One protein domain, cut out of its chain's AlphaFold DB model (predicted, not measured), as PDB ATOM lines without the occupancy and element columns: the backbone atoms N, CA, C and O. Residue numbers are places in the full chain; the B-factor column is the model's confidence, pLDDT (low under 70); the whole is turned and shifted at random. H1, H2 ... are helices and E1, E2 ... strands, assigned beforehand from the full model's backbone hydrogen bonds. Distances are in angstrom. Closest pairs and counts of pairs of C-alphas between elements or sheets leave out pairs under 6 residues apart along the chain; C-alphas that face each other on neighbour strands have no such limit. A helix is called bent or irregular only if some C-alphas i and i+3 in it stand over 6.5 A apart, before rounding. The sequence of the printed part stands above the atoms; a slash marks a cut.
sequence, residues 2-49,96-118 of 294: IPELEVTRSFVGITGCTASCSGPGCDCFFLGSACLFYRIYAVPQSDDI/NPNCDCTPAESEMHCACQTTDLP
ATOM      1  N   ILE A   2     -21.302  41.743  18.855       79.81
ATOM      2  CA  ILE A   2     -20.724  43.042  18.479       79.81
ATOM      3  C   ILE A   2     -21.054  44.067  19.579       79.81
ATOM      4  O   ILE A   2     -22.240  44.169  19.907       79.81
ATOM      5  N   PRO A   3     -20.062  44.764  20.172       82.00
ATOM      6  CA  PRO A   3     -20.272  45.688  21.296       82.00
ATOM      7  C   PRO A   3     -21.347  46.746  21.028       82.00
ATOM      8  O   PRO A   3     -22.186  47.023  21.879       82.00
ATOM      9  N   GLU A   4     -21.383  47.269  19.806       80.06
ATOM     10  CA  GLU A   4     -22.313  48.300  19.346       80.06
ATOM     11  C   GLU A   4     -23.779  47.827  19.361       80.06
ATOM     12  O   GLU A   4     -24.698  48.640  19.414       80.06
ATOM     13  N   LEU A   5     -24.016  46.511  19.358       83.50
ATOM     14  CA  LEU A   5     -25.348  45.899  19.360       83.50
ATOM     15  C   LEU A   5     -25.700  45.246  20.707       83.50
ATOM     16  O   LEU A   5     -26.727  44.574  20.812       83.50
ATOM     17  N   GLU A   6     -24.892  45.430  21.752       84.44
ATOM     18  CA  GLU A   6     -25.088  44.758  23.043       84.44
ATOM     19  C   GLU A   6     -26.416  45.130  23.726       84.44
ATOM     20  O   GLU A   6     -27.039  44.288  24.375       84.44
ATOM     21  N   VAL A   7     -26.926  46.340  23.480       83.31
ATOM     22  CA  VAL A   7     -28.222  46.821  23.998       83.31
ATOM     23  C   VAL A   7     -29.416  45.962  23.562       83.31
ATOM     24  O   VAL A   7     -30.456  45.960  24.210       83.31
ATOM     25  N   THR A   8     -29.266  45.190  22.485       82.31
ATOM     26  CA  THR A   8     -30.317  44.322  21.927       82.31
ATOM     27  C   THR A   8     -30.220  42.870  22.403       82.31
ATOM     28  O   THR A   8     -30.992  42.010  21.973       82.31
ATOM     29  N   ARG A   9     -29.262  42.567  23.287       82.62
ATOM     30  CA  ARG A   9     -28.972  41.208  23.759       82.62
ATOM     31  C   ARG A   9     -30.137  40.566  24.511       82.62
ATOM     32  O   ARG A   9     -30.272  39.346  24.465       82.62
ATOM     33  N   SER A  10     -30.956  41.366  25.191       84.88
ATOM     34  CA  SER A  10     -32.146  40.898  25.910       84.88
ATOM     35  C   SER A  10     -33.259  40.406  24.984       84.88
ATOM     36  O   SER A  10     -34.166  39.723  25.447       84.88
ATOM     37  N   PHE A  11     -33.195  40.734  23.691       87.06
ATOM     38  CA  PHE A  11     -34.214  40.389  22.711       87.06
ATOM     39  C   PHE A  11     -33.743  39.272  21.780       87.06
ATOM     40  O   PHE A  11     -32.596  39.245  21.306       87.06
ATOM     41  N   VAL A  12     -34.663  38.353  21.479       88.00
ATOM     42  CA  VAL A  12     -34.445  37.316  20.469       88.00
ATOM     43  C   VAL A  12     -34.306  38.003  19.116       88.00
ATOM     44  O   VAL A  12     -35.122  38.846  18.743       88.00
ATOM     45  N   GLY A  13     -33.248  37.669  18.386       87.94
ATOM     46  CA  GLY A  13     -32.948  38.325  17.127       87.94
ATOM     47  C   GLY A  13     -31.849  37.638  16.341       87.94
ATOM     48  O   GLY A  13     -31.095  36.820  16.874       87.94
ATOM     49  N   ILE A  14     -31.758  38.012  15.071       88.31
ATOM     50  CA  ILE A  14     -30.739  37.557  14.132       88.31
ATOM     51  C   ILE A  14     -29.793  38.717  13.819       88.31
ATOM     52  O   ILE A  14     -30.226  39.845  13.587       88.31
ATOM     53  N   THR A  15     -28.489  38.452  13.851       89.38
ATOM     54  CA  THR A  15     -27.454  39.434  13.506       89.38
ATOM     55  C   THR A  15     -26.928  39.119  12.113       89.38
ATOM     56  O   THR A  15     -26.620  37.966  11.820       89.38
ATOM     57  N   GLY A  16     -26.835  40.141  11.269       89.06
ATOM     58  CA  GLY A  16     -26.336  40.058   9.904       89.06
ATOM     59  C   GLY A  16     -25.260  41.104   9.634       89.06
ATOM     60  O   GLY A  16     -24.958  41.961  10.468       89.06
ATOM     61  N   CYS A  17     -24.667  41.009   8.451       89.12
ATOM     62  CA  CYS A  17     -23.686  41.961   7.961       89.12
ATOM     63  C   CYS A  17     -23.860  42.125   6.456       89.12
ATOM     64  O   CYS A  17     -24.029  41.133   5.748       89.12
ATOM     65  N   THR A  18     -23.788  43.361   5.974       89.31
ATOM     66  CA  THR A  18     -23.755  43.664   4.542       89.31
ATOM     67  C   THR A  18     -22.554  44.541   4.217       89.31
ATOM     68  O   THR A  18     -22.052  45.254   5.084       89.31
ATOM     69  N   ALA A  19     -22.079  44.473   2.977       87.19
ATOM     70  CA  ALA A  19     -21.035  45.371   2.512       87.19
ATOM     71  C   ALA A  19     -21.593  46.798   2.399       87.19
ATOM     72  O   ALA A  19     -22.675  47.002   1.845       87.19
ATOM     73  N   SER A  20     -20.852  47.773   2.909       84.50
ATOM     74  CA  SER A  20     -21.146  49.199   2.788       84.50
ATOM     75  C   SER A  20     -20.031  49.939   2.046       84.50
ATOM     76  O   SER A  20     -18.994  49.365   1.690       84.50
ATOM     77  N   CYS A  21     -20.284  51.216   1.750       84.00
ATOM     78  CA  CYS A  21     -19.332  52.085   1.072       84.00
ATOM     79  C   CYS A  21     -18.033  52.237   1.880       84.00
ATOM     80  O   CYS A  21     -18.063  52.330   3.104       84.00
ATOM     81  N   SER A  22     -16.908  52.311   1.169       81.69
ATOM     82  CA  SER A  22     -15.576  52.503   1.741       81.69
ATOM     83  C   SER A  22     -14.754  53.513   0.964       81.69
ATOM     84  O   SER A  22     -15.013  53.795  -0.205       81.69
ATOM     85  N   GLY A  23     -13.695  53.994   1.609       83.88
ATOM     86  CA  GLY A  23     -12.765  54.970   1.067       83.88
ATOM     87  C   GLY A  23     -13.059  56.409   1.506       83.88
ATOM     88  O   GLY A  23     -14.015  56.665   2.244       83.88
ATOM     89  N   PRO A  24     -12.239  57.367   1.042       81.31
ATOM     90  CA  PRO A  24     -12.285  58.758   1.501       81.31
ATOM     91  C   PRO A  24     -13.595  59.488   1.181       81.31
ATOM     92  O   PRO A  24     -13.871  60.515   1.784       81.31
ATOM     93  N   GLY A  25     -14.391  58.977   0.233       82.44
ATOM     94  CA  GLY A  25     -15.725  59.504  -0.073       82.44
ATOM     95  C   GLY A  25     -16.807  59.099   0.934       82.44
ATOM     96  O   GLY A  25     -17.888  59.668   0.900       82.44
ATOM     97  N   CYS A  26     -16.512  58.138   1.814       79.19
ATOM     98  CA  CYS A  26     -17.403  57.605   2.847       79.19
ATOM     99  C   CYS A  26     -16.684  57.575   4.216       79.19
ATOM    100  O   CYS A  26     -16.837  56.630   4.986       79.19
ATOM    101  N   ASP A  27     -15.824  58.573   4.475       80.88
ATOM    102  CA  ASP A  27     -15.061  58.785   5.721       80.88
ATOM    103  C   ASP A  27     -14.211  57.594   6.211       80.88
ATOM    104  O   ASP A  27     -13.881  57.470   7.391       80.88
ATOM    105  N   CYS A  28     -13.780  56.724   5.295       84.06
ATOM    106  CA  CYS A  28     -12.954  55.559   5.607       84.06
ATOM    107  C   CYS A  28     -11.554  55.676   4.983       84.06
ATOM    108  O   CYS A  28     -11.401  55.919   3.788       84.06
ATOM    109  N   PHE A  29     -10.499  55.434   5.770       84.50
ATOM    110  CA  PHE A  29      -9.112  55.477   5.271       84.50
ATOM    111  C   PHE A  29      -8.788  54.338   4.287       84.50
ATOM    112  O   PHE A  29      -7.973  54.497   3.380       84.50
ATOM    113  N   PHE A  30      -9.425  53.177   4.458       81.94
ATOM    114  CA  PHE A  30      -9.168  51.980   3.661       81.94
ATOM    115  C   PHE A  30     -10.150  51.849   2.487       81.94
ATOM    116  O   PHE A  30     -11.337  52.132   2.623       81.94
ATOM    117  N   LEU A  31      -9.650  51.367   1.343       78.62
ATOM    118  CA  LEU A  31     -10.423  51.146   0.108       78.62
ATOM    119  C   LEU A  31     -11.177  49.801   0.070       78.62
ATOM    120  O   LEU A  31     -11.907  49.538  -0.881       78.62
ATOM    121  N   GLY A  32     -10.981  48.924   1.058       80.56
ATOM    122  CA  GLY A  32     -11.720  47.661   1.153       80.56
ATOM    123  C   GLY A  32     -13.145  47.895   1.648       80.56
ATOM    124  O   GLY A  32     -13.333  48.748   2.509       80.56
ATOM    125  N   SER A  33     -14.129  47.150   1.133       80.12
ATOM    126  CA  SER A  33     -15.541  47.259   1.536       80.12
ATOM    127  C   SER A  33     -15.715  47.156   3.052       80.12
ATOM    128  O   SER A  33     -15.195  46.224   3.672       80.12
ATOM    129  N   ALA A  34     -16.452  48.093   3.634       80.94
ATOM    130  CA  ALA A  34     -16.768  48.116   5.047       80.94
ATOM    131  C   ALA A  34     -17.916  47.141   5.320       80.94
ATOM    132  O   ALA A  34     -18.683  46.780   4.427       80.94
ATOM    133  N   CYS A  35     -17.998  46.673   6.560       85.94
ATOM    134  CA  CYS A  35     -19.031  45.752   7.009       85.94
ATOM    135  C   CYS A  35     -20.027  46.521   7.873       85.94
ATOM    136  O   CYS A  35     -19.716  46.874   9.010       85.94
ATOM    137  N   LEU A  36     -21.225  46.763   7.343       88.50
ATOM    138  CA  LEU A  36     -22.333  47.309   8.112       88.50
ATOM    139  C   LEU A  36     -23.022  46.169   8.861       88.50
ATOM    140  O   LEU A  36     -23.747  45.356   8.278       88.50
ATOM    141  N   PHE A  37     -22.774  46.110  10.164       90.00
ATOM    142  CA  PHE A  37     -23.397  45.142  11.054       90.00
ATOM    143  C   PHE A  37     -24.767  45.628  11.508       90.00
ATOM    144  O   PHE A  37     -24.929  46.766  11.936       90.00
ATOM    145  N   TYR A  38     -25.751  44.737  11.465       89.25
ATOM    146  CA  TYR A  38     -27.114  45.042  11.880       89.25
ATOM    147  C   TYR A  38     -27.727  43.846  12.604       89.25
ATOM    148  O   TYR A  38     -27.283  42.701  12.464       89.25
ATOM    149  N   ARG A  39     -28.768  44.091  13.399       88.88
ATOM    150  CA  ARG A  39     -29.532  43.034  14.062       88.88
ATOM    151  C   ARG A  39     -31.016  43.324  13.960       88.88
ATOM    152  O   ARG A  39     -31.462  44.406  14.320       88.88
ATOM    153  N   ILE A  40     -31.764  42.321  13.526       89.81
ATOM    154  CA  ILE A  40     -33.223  42.323  13.526       89.81
ATOM    155  C   ILE A  40     -33.656  41.574  14.782       89.81
ATOM    156  O   ILE A  40     -33.262  40.422  14.974       89.81
ATOM    157  N   TYR A  41     -34.424  42.219  15.653       89.31
ATOM    158  CA  TYR A  41     -34.850  41.653  16.930       89.31
ATOM    159  C   TYR A  41     -36.324  41.948  17.196       89.31
ATOM    160  O   TYR A  41     -36.862  42.943  16.718       89.31
ATOM    161  N   ALA A  42     -36.973  41.066  17.951       85.12
ATOM    162  CA  ALA A  42     -38.372  41.220  18.323       85.12
ATOM    163  C   ALA A  42     -38.495  41.846  19.714       85.12
ATOM    164  O   ALA A  42     -37.891  41.365  20.674       85.12
ATOM    165  N   VAL A  43     -39.314  42.892  19.815       85.56
ATOM    166  CA  VAL A  43     -39.722  43.498  21.086       85.56
ATOM    167  C   VAL A  43     -41.172  43.084  21.346       85.56
ATOM    168  O   VAL A  43     -42.008  43.287  20.463       85.56
ATOM    169  N   PRO A  44     -41.491  42.482  22.505       82.00
ATOM    170  CA  PRO A  44     -42.861  42.096  22.815       82.00
ATOM    171  C   PRO A  44     -43.743  43.346  22.926       82.00
ATOM    172  O   PRO A  44     -43.402  44.288  23.639       82.00
ATOM    173  N   GLN A  45     -44.866  43.356  22.206       82.00
ATOM    174  CA  GLN A  45     -45.874  44.422  22.304       82.00
ATOM    175  C   GLN A  45     -46.906  44.159  23.409       82.00
ATOM    176  O   GLN A  45     -47.545  45.092  23.889       82.00
ATOM    177  N   SER A  46     -47.058  42.898  23.821       80.44
ATOM    178  CA  SER A  46     -47.974  42.441  24.866       80.44
ATOM    179  C   SER A  46     -47.321  41.352  25.713       80.44
ATOM    180  O   SER A  46     -46.442  40.636  25.230       80.44
ATOM    181  N   ASP A  47     -47.815  41.179  26.939       80.38
ATOM    182  CA  ASP A  47     -47.410  40.085  27.834       80.38
ATOM    183  C   ASP A  47     -48.134  38.755  27.526       80.38
ATOM    184  O   ASP A  47     -47.809  37.718  28.106       80.38
ATOM    185  N   ASP A  48     -49.106  38.765  26.607       78.06
ATOM    186  CA  ASP A  48     -49.853  37.574  26.199       78.06
ATOM    187  C   ASP A  48     -48.983  36.607  25.382       78.06
ATOM    188  O   ASP A  48     -48.389  36.974  24.365       78.06
ATOM    189  N   ILE A  49     -48.953  35.339  25.803       78.94
ATOM    190  CA  ILE A  49     -48.202  34.264  25.144       78.94
ATOM    191  C   ILE A  49     -49.186  33.332  24.439       78.94
ATOM    192  O   ILE A  49     -50.066  32.747  25.072       78.94
ATOM    193  N   ASN A  96     -37.856  34.146  13.264       84.69
ATOM    194  CA  ASN A  96     -37.865  34.014  11.808       84.69
ATOM    195  C   ASN A  96     -38.567  35.233  11.189       84.69
ATOM    196  O   ASN A  96     -39.772  35.181  10.932       84.69
ATOM    197  N   PRO A  97     -37.855  36.360  11.034       83.31
ATOM    198  CA  PRO A  97     -38.465  37.605  10.608       83.31
ATOM    199  C   PRO A  97     -38.641  37.631   9.086       83.31
ATOM    200  O   PRO A  97     -37.744  37.237   8.343       83.31
ATOM    201  N   ASN A  98     -39.784  38.134   8.621       87.94
ATOM    202  CA  ASN A  98     -39.998  38.465   7.215       87.94
ATOM    203  C   ASN A  98     -39.718  39.962   7.022       87.94
ATOM    204  O   ASN A  98     -40.616  40.784   7.219       87.94
ATOM    205  N   CYS A  99     -38.460  40.312   6.741       89.56
ATOM    206  CA  CYS A  99     -38.018  41.698   6.599       89.56
ATOM    207  C   CYS A  99     -37.190  41.909   5.335       89.56
ATOM    208  O   CYS A  99     -36.265  41.143   5.069       89.56
ATOM    209  N   ASP A 100     -37.452  43.017   4.651       91.88
ATOM    210  CA  ASP A 100     -36.646  43.524   3.549       91.88
ATOM    211  C   ASP A 100     -35.704  44.607   4.078       91.88
ATOM    212  O   ASP A 100     -36.149  45.653   4.551       91.88
ATOM    213  N   CYS A 101     -34.396  44.345   4.037       90.44
ATOM    214  CA  CYS A 101     -33.368  45.234   4.576       90.44
ATOM    215  C   CYS A 101     -32.469  45.793   3.471       90.44
ATOM    216  O   CYS A 101     -31.958  45.039   2.642       90.44
ATOM    217  N   THR A 102     -32.226  47.104   3.494       89.81
ATOM    218  CA  THR A 102     -31.357  47.806   2.541       89.81
ATOM    219  C   THR A 102     -30.347  48.699   3.271       89.81
ATOM    220  O   THR A 102     -30.720  49.387   4.227       89.81
ATOM    221  N   PRO A 103     -29.062  48.682   2.866       86.69
ATOM    222  CA  PRO A 103     -28.049  49.543   3.463       86.69
ATOM    223  C   PRO A 103     -28.259  51.004   3.047       86.69
ATOM    224  O   PRO A 103     -28.456  51.296   1.869       86.69
ATOM    225  N   ALA A 104     -28.149  51.912   4.010       81.38
ATOM    226  CA  ALA A 104     -28.215  53.359   3.850       81.38
ATOM    227  C   ALA A 104     -26.958  53.992   4.470       81.38
ATOM    228  O   ALA A 104     -26.992  54.517   5.579       81.38
ATOM    229  N   GLU A 105     -25.835  53.888   3.750       78.00
ATOM    230  CA  GLU A 105     -24.503  54.381   4.146       78.00
ATOM    231  C   GLU A 105     -24.032  53.860   5.518       78.00
ATOM    232  O   GLU A 105     -23.368  52.821   5.575       78.00
ATOM    233  N   SER A 106     -24.378  54.557   6.604       77.00
ATOM    234  CA  SER A 106     -24.053  54.207   7.992       77.00
ATOM    235  C   SER A 106     -25.171  53.474   8.738       77.00
ATOM    236  O   SER A 106     -24.938  52.976   9.838       77.00
ATOM    237  N   GLU A 107     -26.376  53.402   8.176       81.44
ATOM    238  CA  GLU A 107     -27.543  52.796   8.815       81.44
ATOM    239  C   GLU A 107     -28.144  51.681   7.960       81.44
ATOM    240  O   GLU A 107     -27.970  51.617   6.745       81.44
ATOM    241  N   MET A 108     -28.853  50.761   8.606       85.81
ATOM    242  CA  MET A 108     -29.607  49.714   7.926       85.81
ATOM    243  C   MET A 108     -31.097  50.031   8.033       85.81
ATOM    244  O   MET A 108     -31.626  50.136   9.140       85.81
ATOM    245  N   HIS A 109     -31.792  50.113   6.900       89.69
ATOM    246  CA  HIS A 109     -33.244  50.262   6.876       89.69
ATOM    247  C   HIS A 109     -33.905  48.924   6.575       89.69
ATOM    248  O   HIS A 109     -33.765  48.391   5.477       89.69
ATOM    249  N   CYS A 110     -34.640  48.399   7.555       89.38
ATOM    250  CA  CYS A 110     -35.408  47.165   7.436       89.38
ATOM    251  C   CYS A 110     -36.908  47.456   7.519       89.38
ATOM    252  O   CYS A 110     -37.369  48.050   8.494       89.38
ATOM    253  N   ALA A 111     -37.667  46.987   6.534       91.06
ATOM    254  CA  ALA A 111     -39.123  46.961   6.560       91.06
ATOM    255  C   ALA A 111     -39.589  45.528   6.839       91.06
ATOM    256  O   ALA A 111     -39.324  44.623   6.054       91.06
ATOM    257  N   CYS A 112     -40.262  45.313   7.968       89.12
ATOM    258  CA  CYS A 112     -40.705  43.991   8.407       89.12
ATOM    259  C   CYS A 112     -42.223  43.855   8.308       89.12
ATOM    260  O   CYS A 112     -42.952  44.757   8.719       89.12
ATOM    261  N   GLN A 113     -42.704  42.707   7.832       85.25
ATOM    262  CA  GLN A 113     -44.119  42.368   7.939       85.25
ATOM    263  C   GLN A 113     -44.423  41.903   9.363       85.25
ATOM    264  O   GLN A 113     -43.905  40.883   9.823       85.25
ATOM    265  N   THR A 114     -45.282  42.638  10.059       74.81
ATOM    266  CA  THR A 114     -45.827  42.239  11.356       74.81
ATOM    267  C   THR A 114     -47.192  41.599  11.138       74.81
ATOM    268  O   THR A 114     -48.044  42.152  10.449       74.81
ATOM    269  N   THR A 115     -47.400  40.405  11.690       69.19
ATOM    270  CA  THR A 115     -48.738  39.809  11.774       69.19
ATOM    271  C   THR A 115     -49.219  39.962  13.202       69.19
ATOM    272  O   THR A 115     -48.608  39.399  14.113       69.19
ATOM    273  N   ASP A 116     -50.309  40.696  13.394       73.38
ATOM    274  CA  ASP A 116     -50.923  40.851  14.705       73.38
ATOM    275  C   ASP A 116     -51.611  39.542  15.102       73.38
ATOM    276  O   ASP A 116     -52.727  39.219  14.694       73.38
ATOM    277  N   LEU A 117     -50.893  38.745  15.897       74.12
ATOM    278  CA  LEU A 117     -51.408  37.513  16.491       74.12
ATOM    279  C   LEU A 117     -52.747  37.728  17.220       74.12
ATOM    280  O   LEU A 117     -53.638  36.902  17.009       74.12
ATOM    281  N   PRO A 118     -52.962  38.814  17.996       73.75
ATOM    282  CA  PRO A 118     -54.244  39.047  18.662       73.75
ATOM    283  C   PRO A 118     -55.441  39.057  17.700       73.75
ATOM    284  O   PRO A 118     -56.489  38.491  18.011       73.75
TER     285      PRO A 118
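AT A GLANCE: This is residues 2 to 49 and 96 to 118 of the 294 residues of an uncharacterized protein of Caenorhabditis japonica (UniProt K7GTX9). Two antiparallel strand hairpins, a longer one of E1 and E2 and a shorter one of E3 and E4, are loosely layered with their strands roughly lengthwise, and the short irregular helix H1 is on the other side of the longer hairpin, near E2. The loop of residues 21 to 33 makes one end of the long outline, and the tails of residues 42 to 49 and 113 to 118 run toward the other. The printed part has 71 residues, with one named helix and four named strands in the order H1, E1, E2, E3, E4, in two sheets of order E1 - E2 and E3 - E4, both antiparallel. The class is mostly strand, though under half of the residues are in named elements. The whole is loose, with a radius of gyration of the C-alphas of 15.3 A and spans of 49 by 23 by 15 A.

IN THESE COORDINATES: H1 is residues 3 to 8, with C-alpha 3 at (-20.272, 45.688, 21.296). It is irregular: C-alphas 4 and 7 are 7.7 A apart. E1, residues 13 to 20, is 21.5 A long from C-alpha 13 at (-32.948, 38.325, 17.127). E2, residues 34 to 41, is 22.6 A long. E3 is residues 99 to 104, 15.5 A, and E4 is residues 107 to 112, 15.8 A, ending with C-alpha 112 at (-40.705, 43.991, 8.407).

HOW THE PARTS SIT: E1 and E2 form a hairpin, antiparallel at 157 degrees, with N 14 and O 40 at 2.8 A and N 36 and O 18 at 2.8 A within hydrogen-bond range. The closest C-alphas of H1 and E2 are those of Thr 8 and Tyr 41, 7.3 A apart. In H1, 0 of 2 O i to N i+4 pairs and 2 of 3 O i to N i+3 pairs are within hydrogen-bond range. E3 and E4 form the second hairpin, antiparallel at 161 degrees, with N 102 and O 109 at 2.8 A and N 107 and O 104 at 2.9 A within that range. Between the hairpins, the closest C-alphas of E2 and E4 are those of Tyr 38 and Met 108, 6.6 A apart. Those of E1 and E3 are Ser 20 and Pro 103, 6.9 A apart. H1 is apart from E3 and E4, and E1 is apart from E4.

THE WHOLE: The outline is a rod, and the two C-alphas farthest apart, those of Phe 29 and Pro 118, are 49.9 A from each other. Residues 50 to 95 are not printed, and C-alphas 49 and 96 are 16.9 A apart across this cut, which lies in the link from E2 to E3. The link from E1 to E2, 13 residues, is long; those from H1 to E1 and from E3 to E4 are tight. The mean pLDDT of the printed part is 83.9, and residue 115 is under 70.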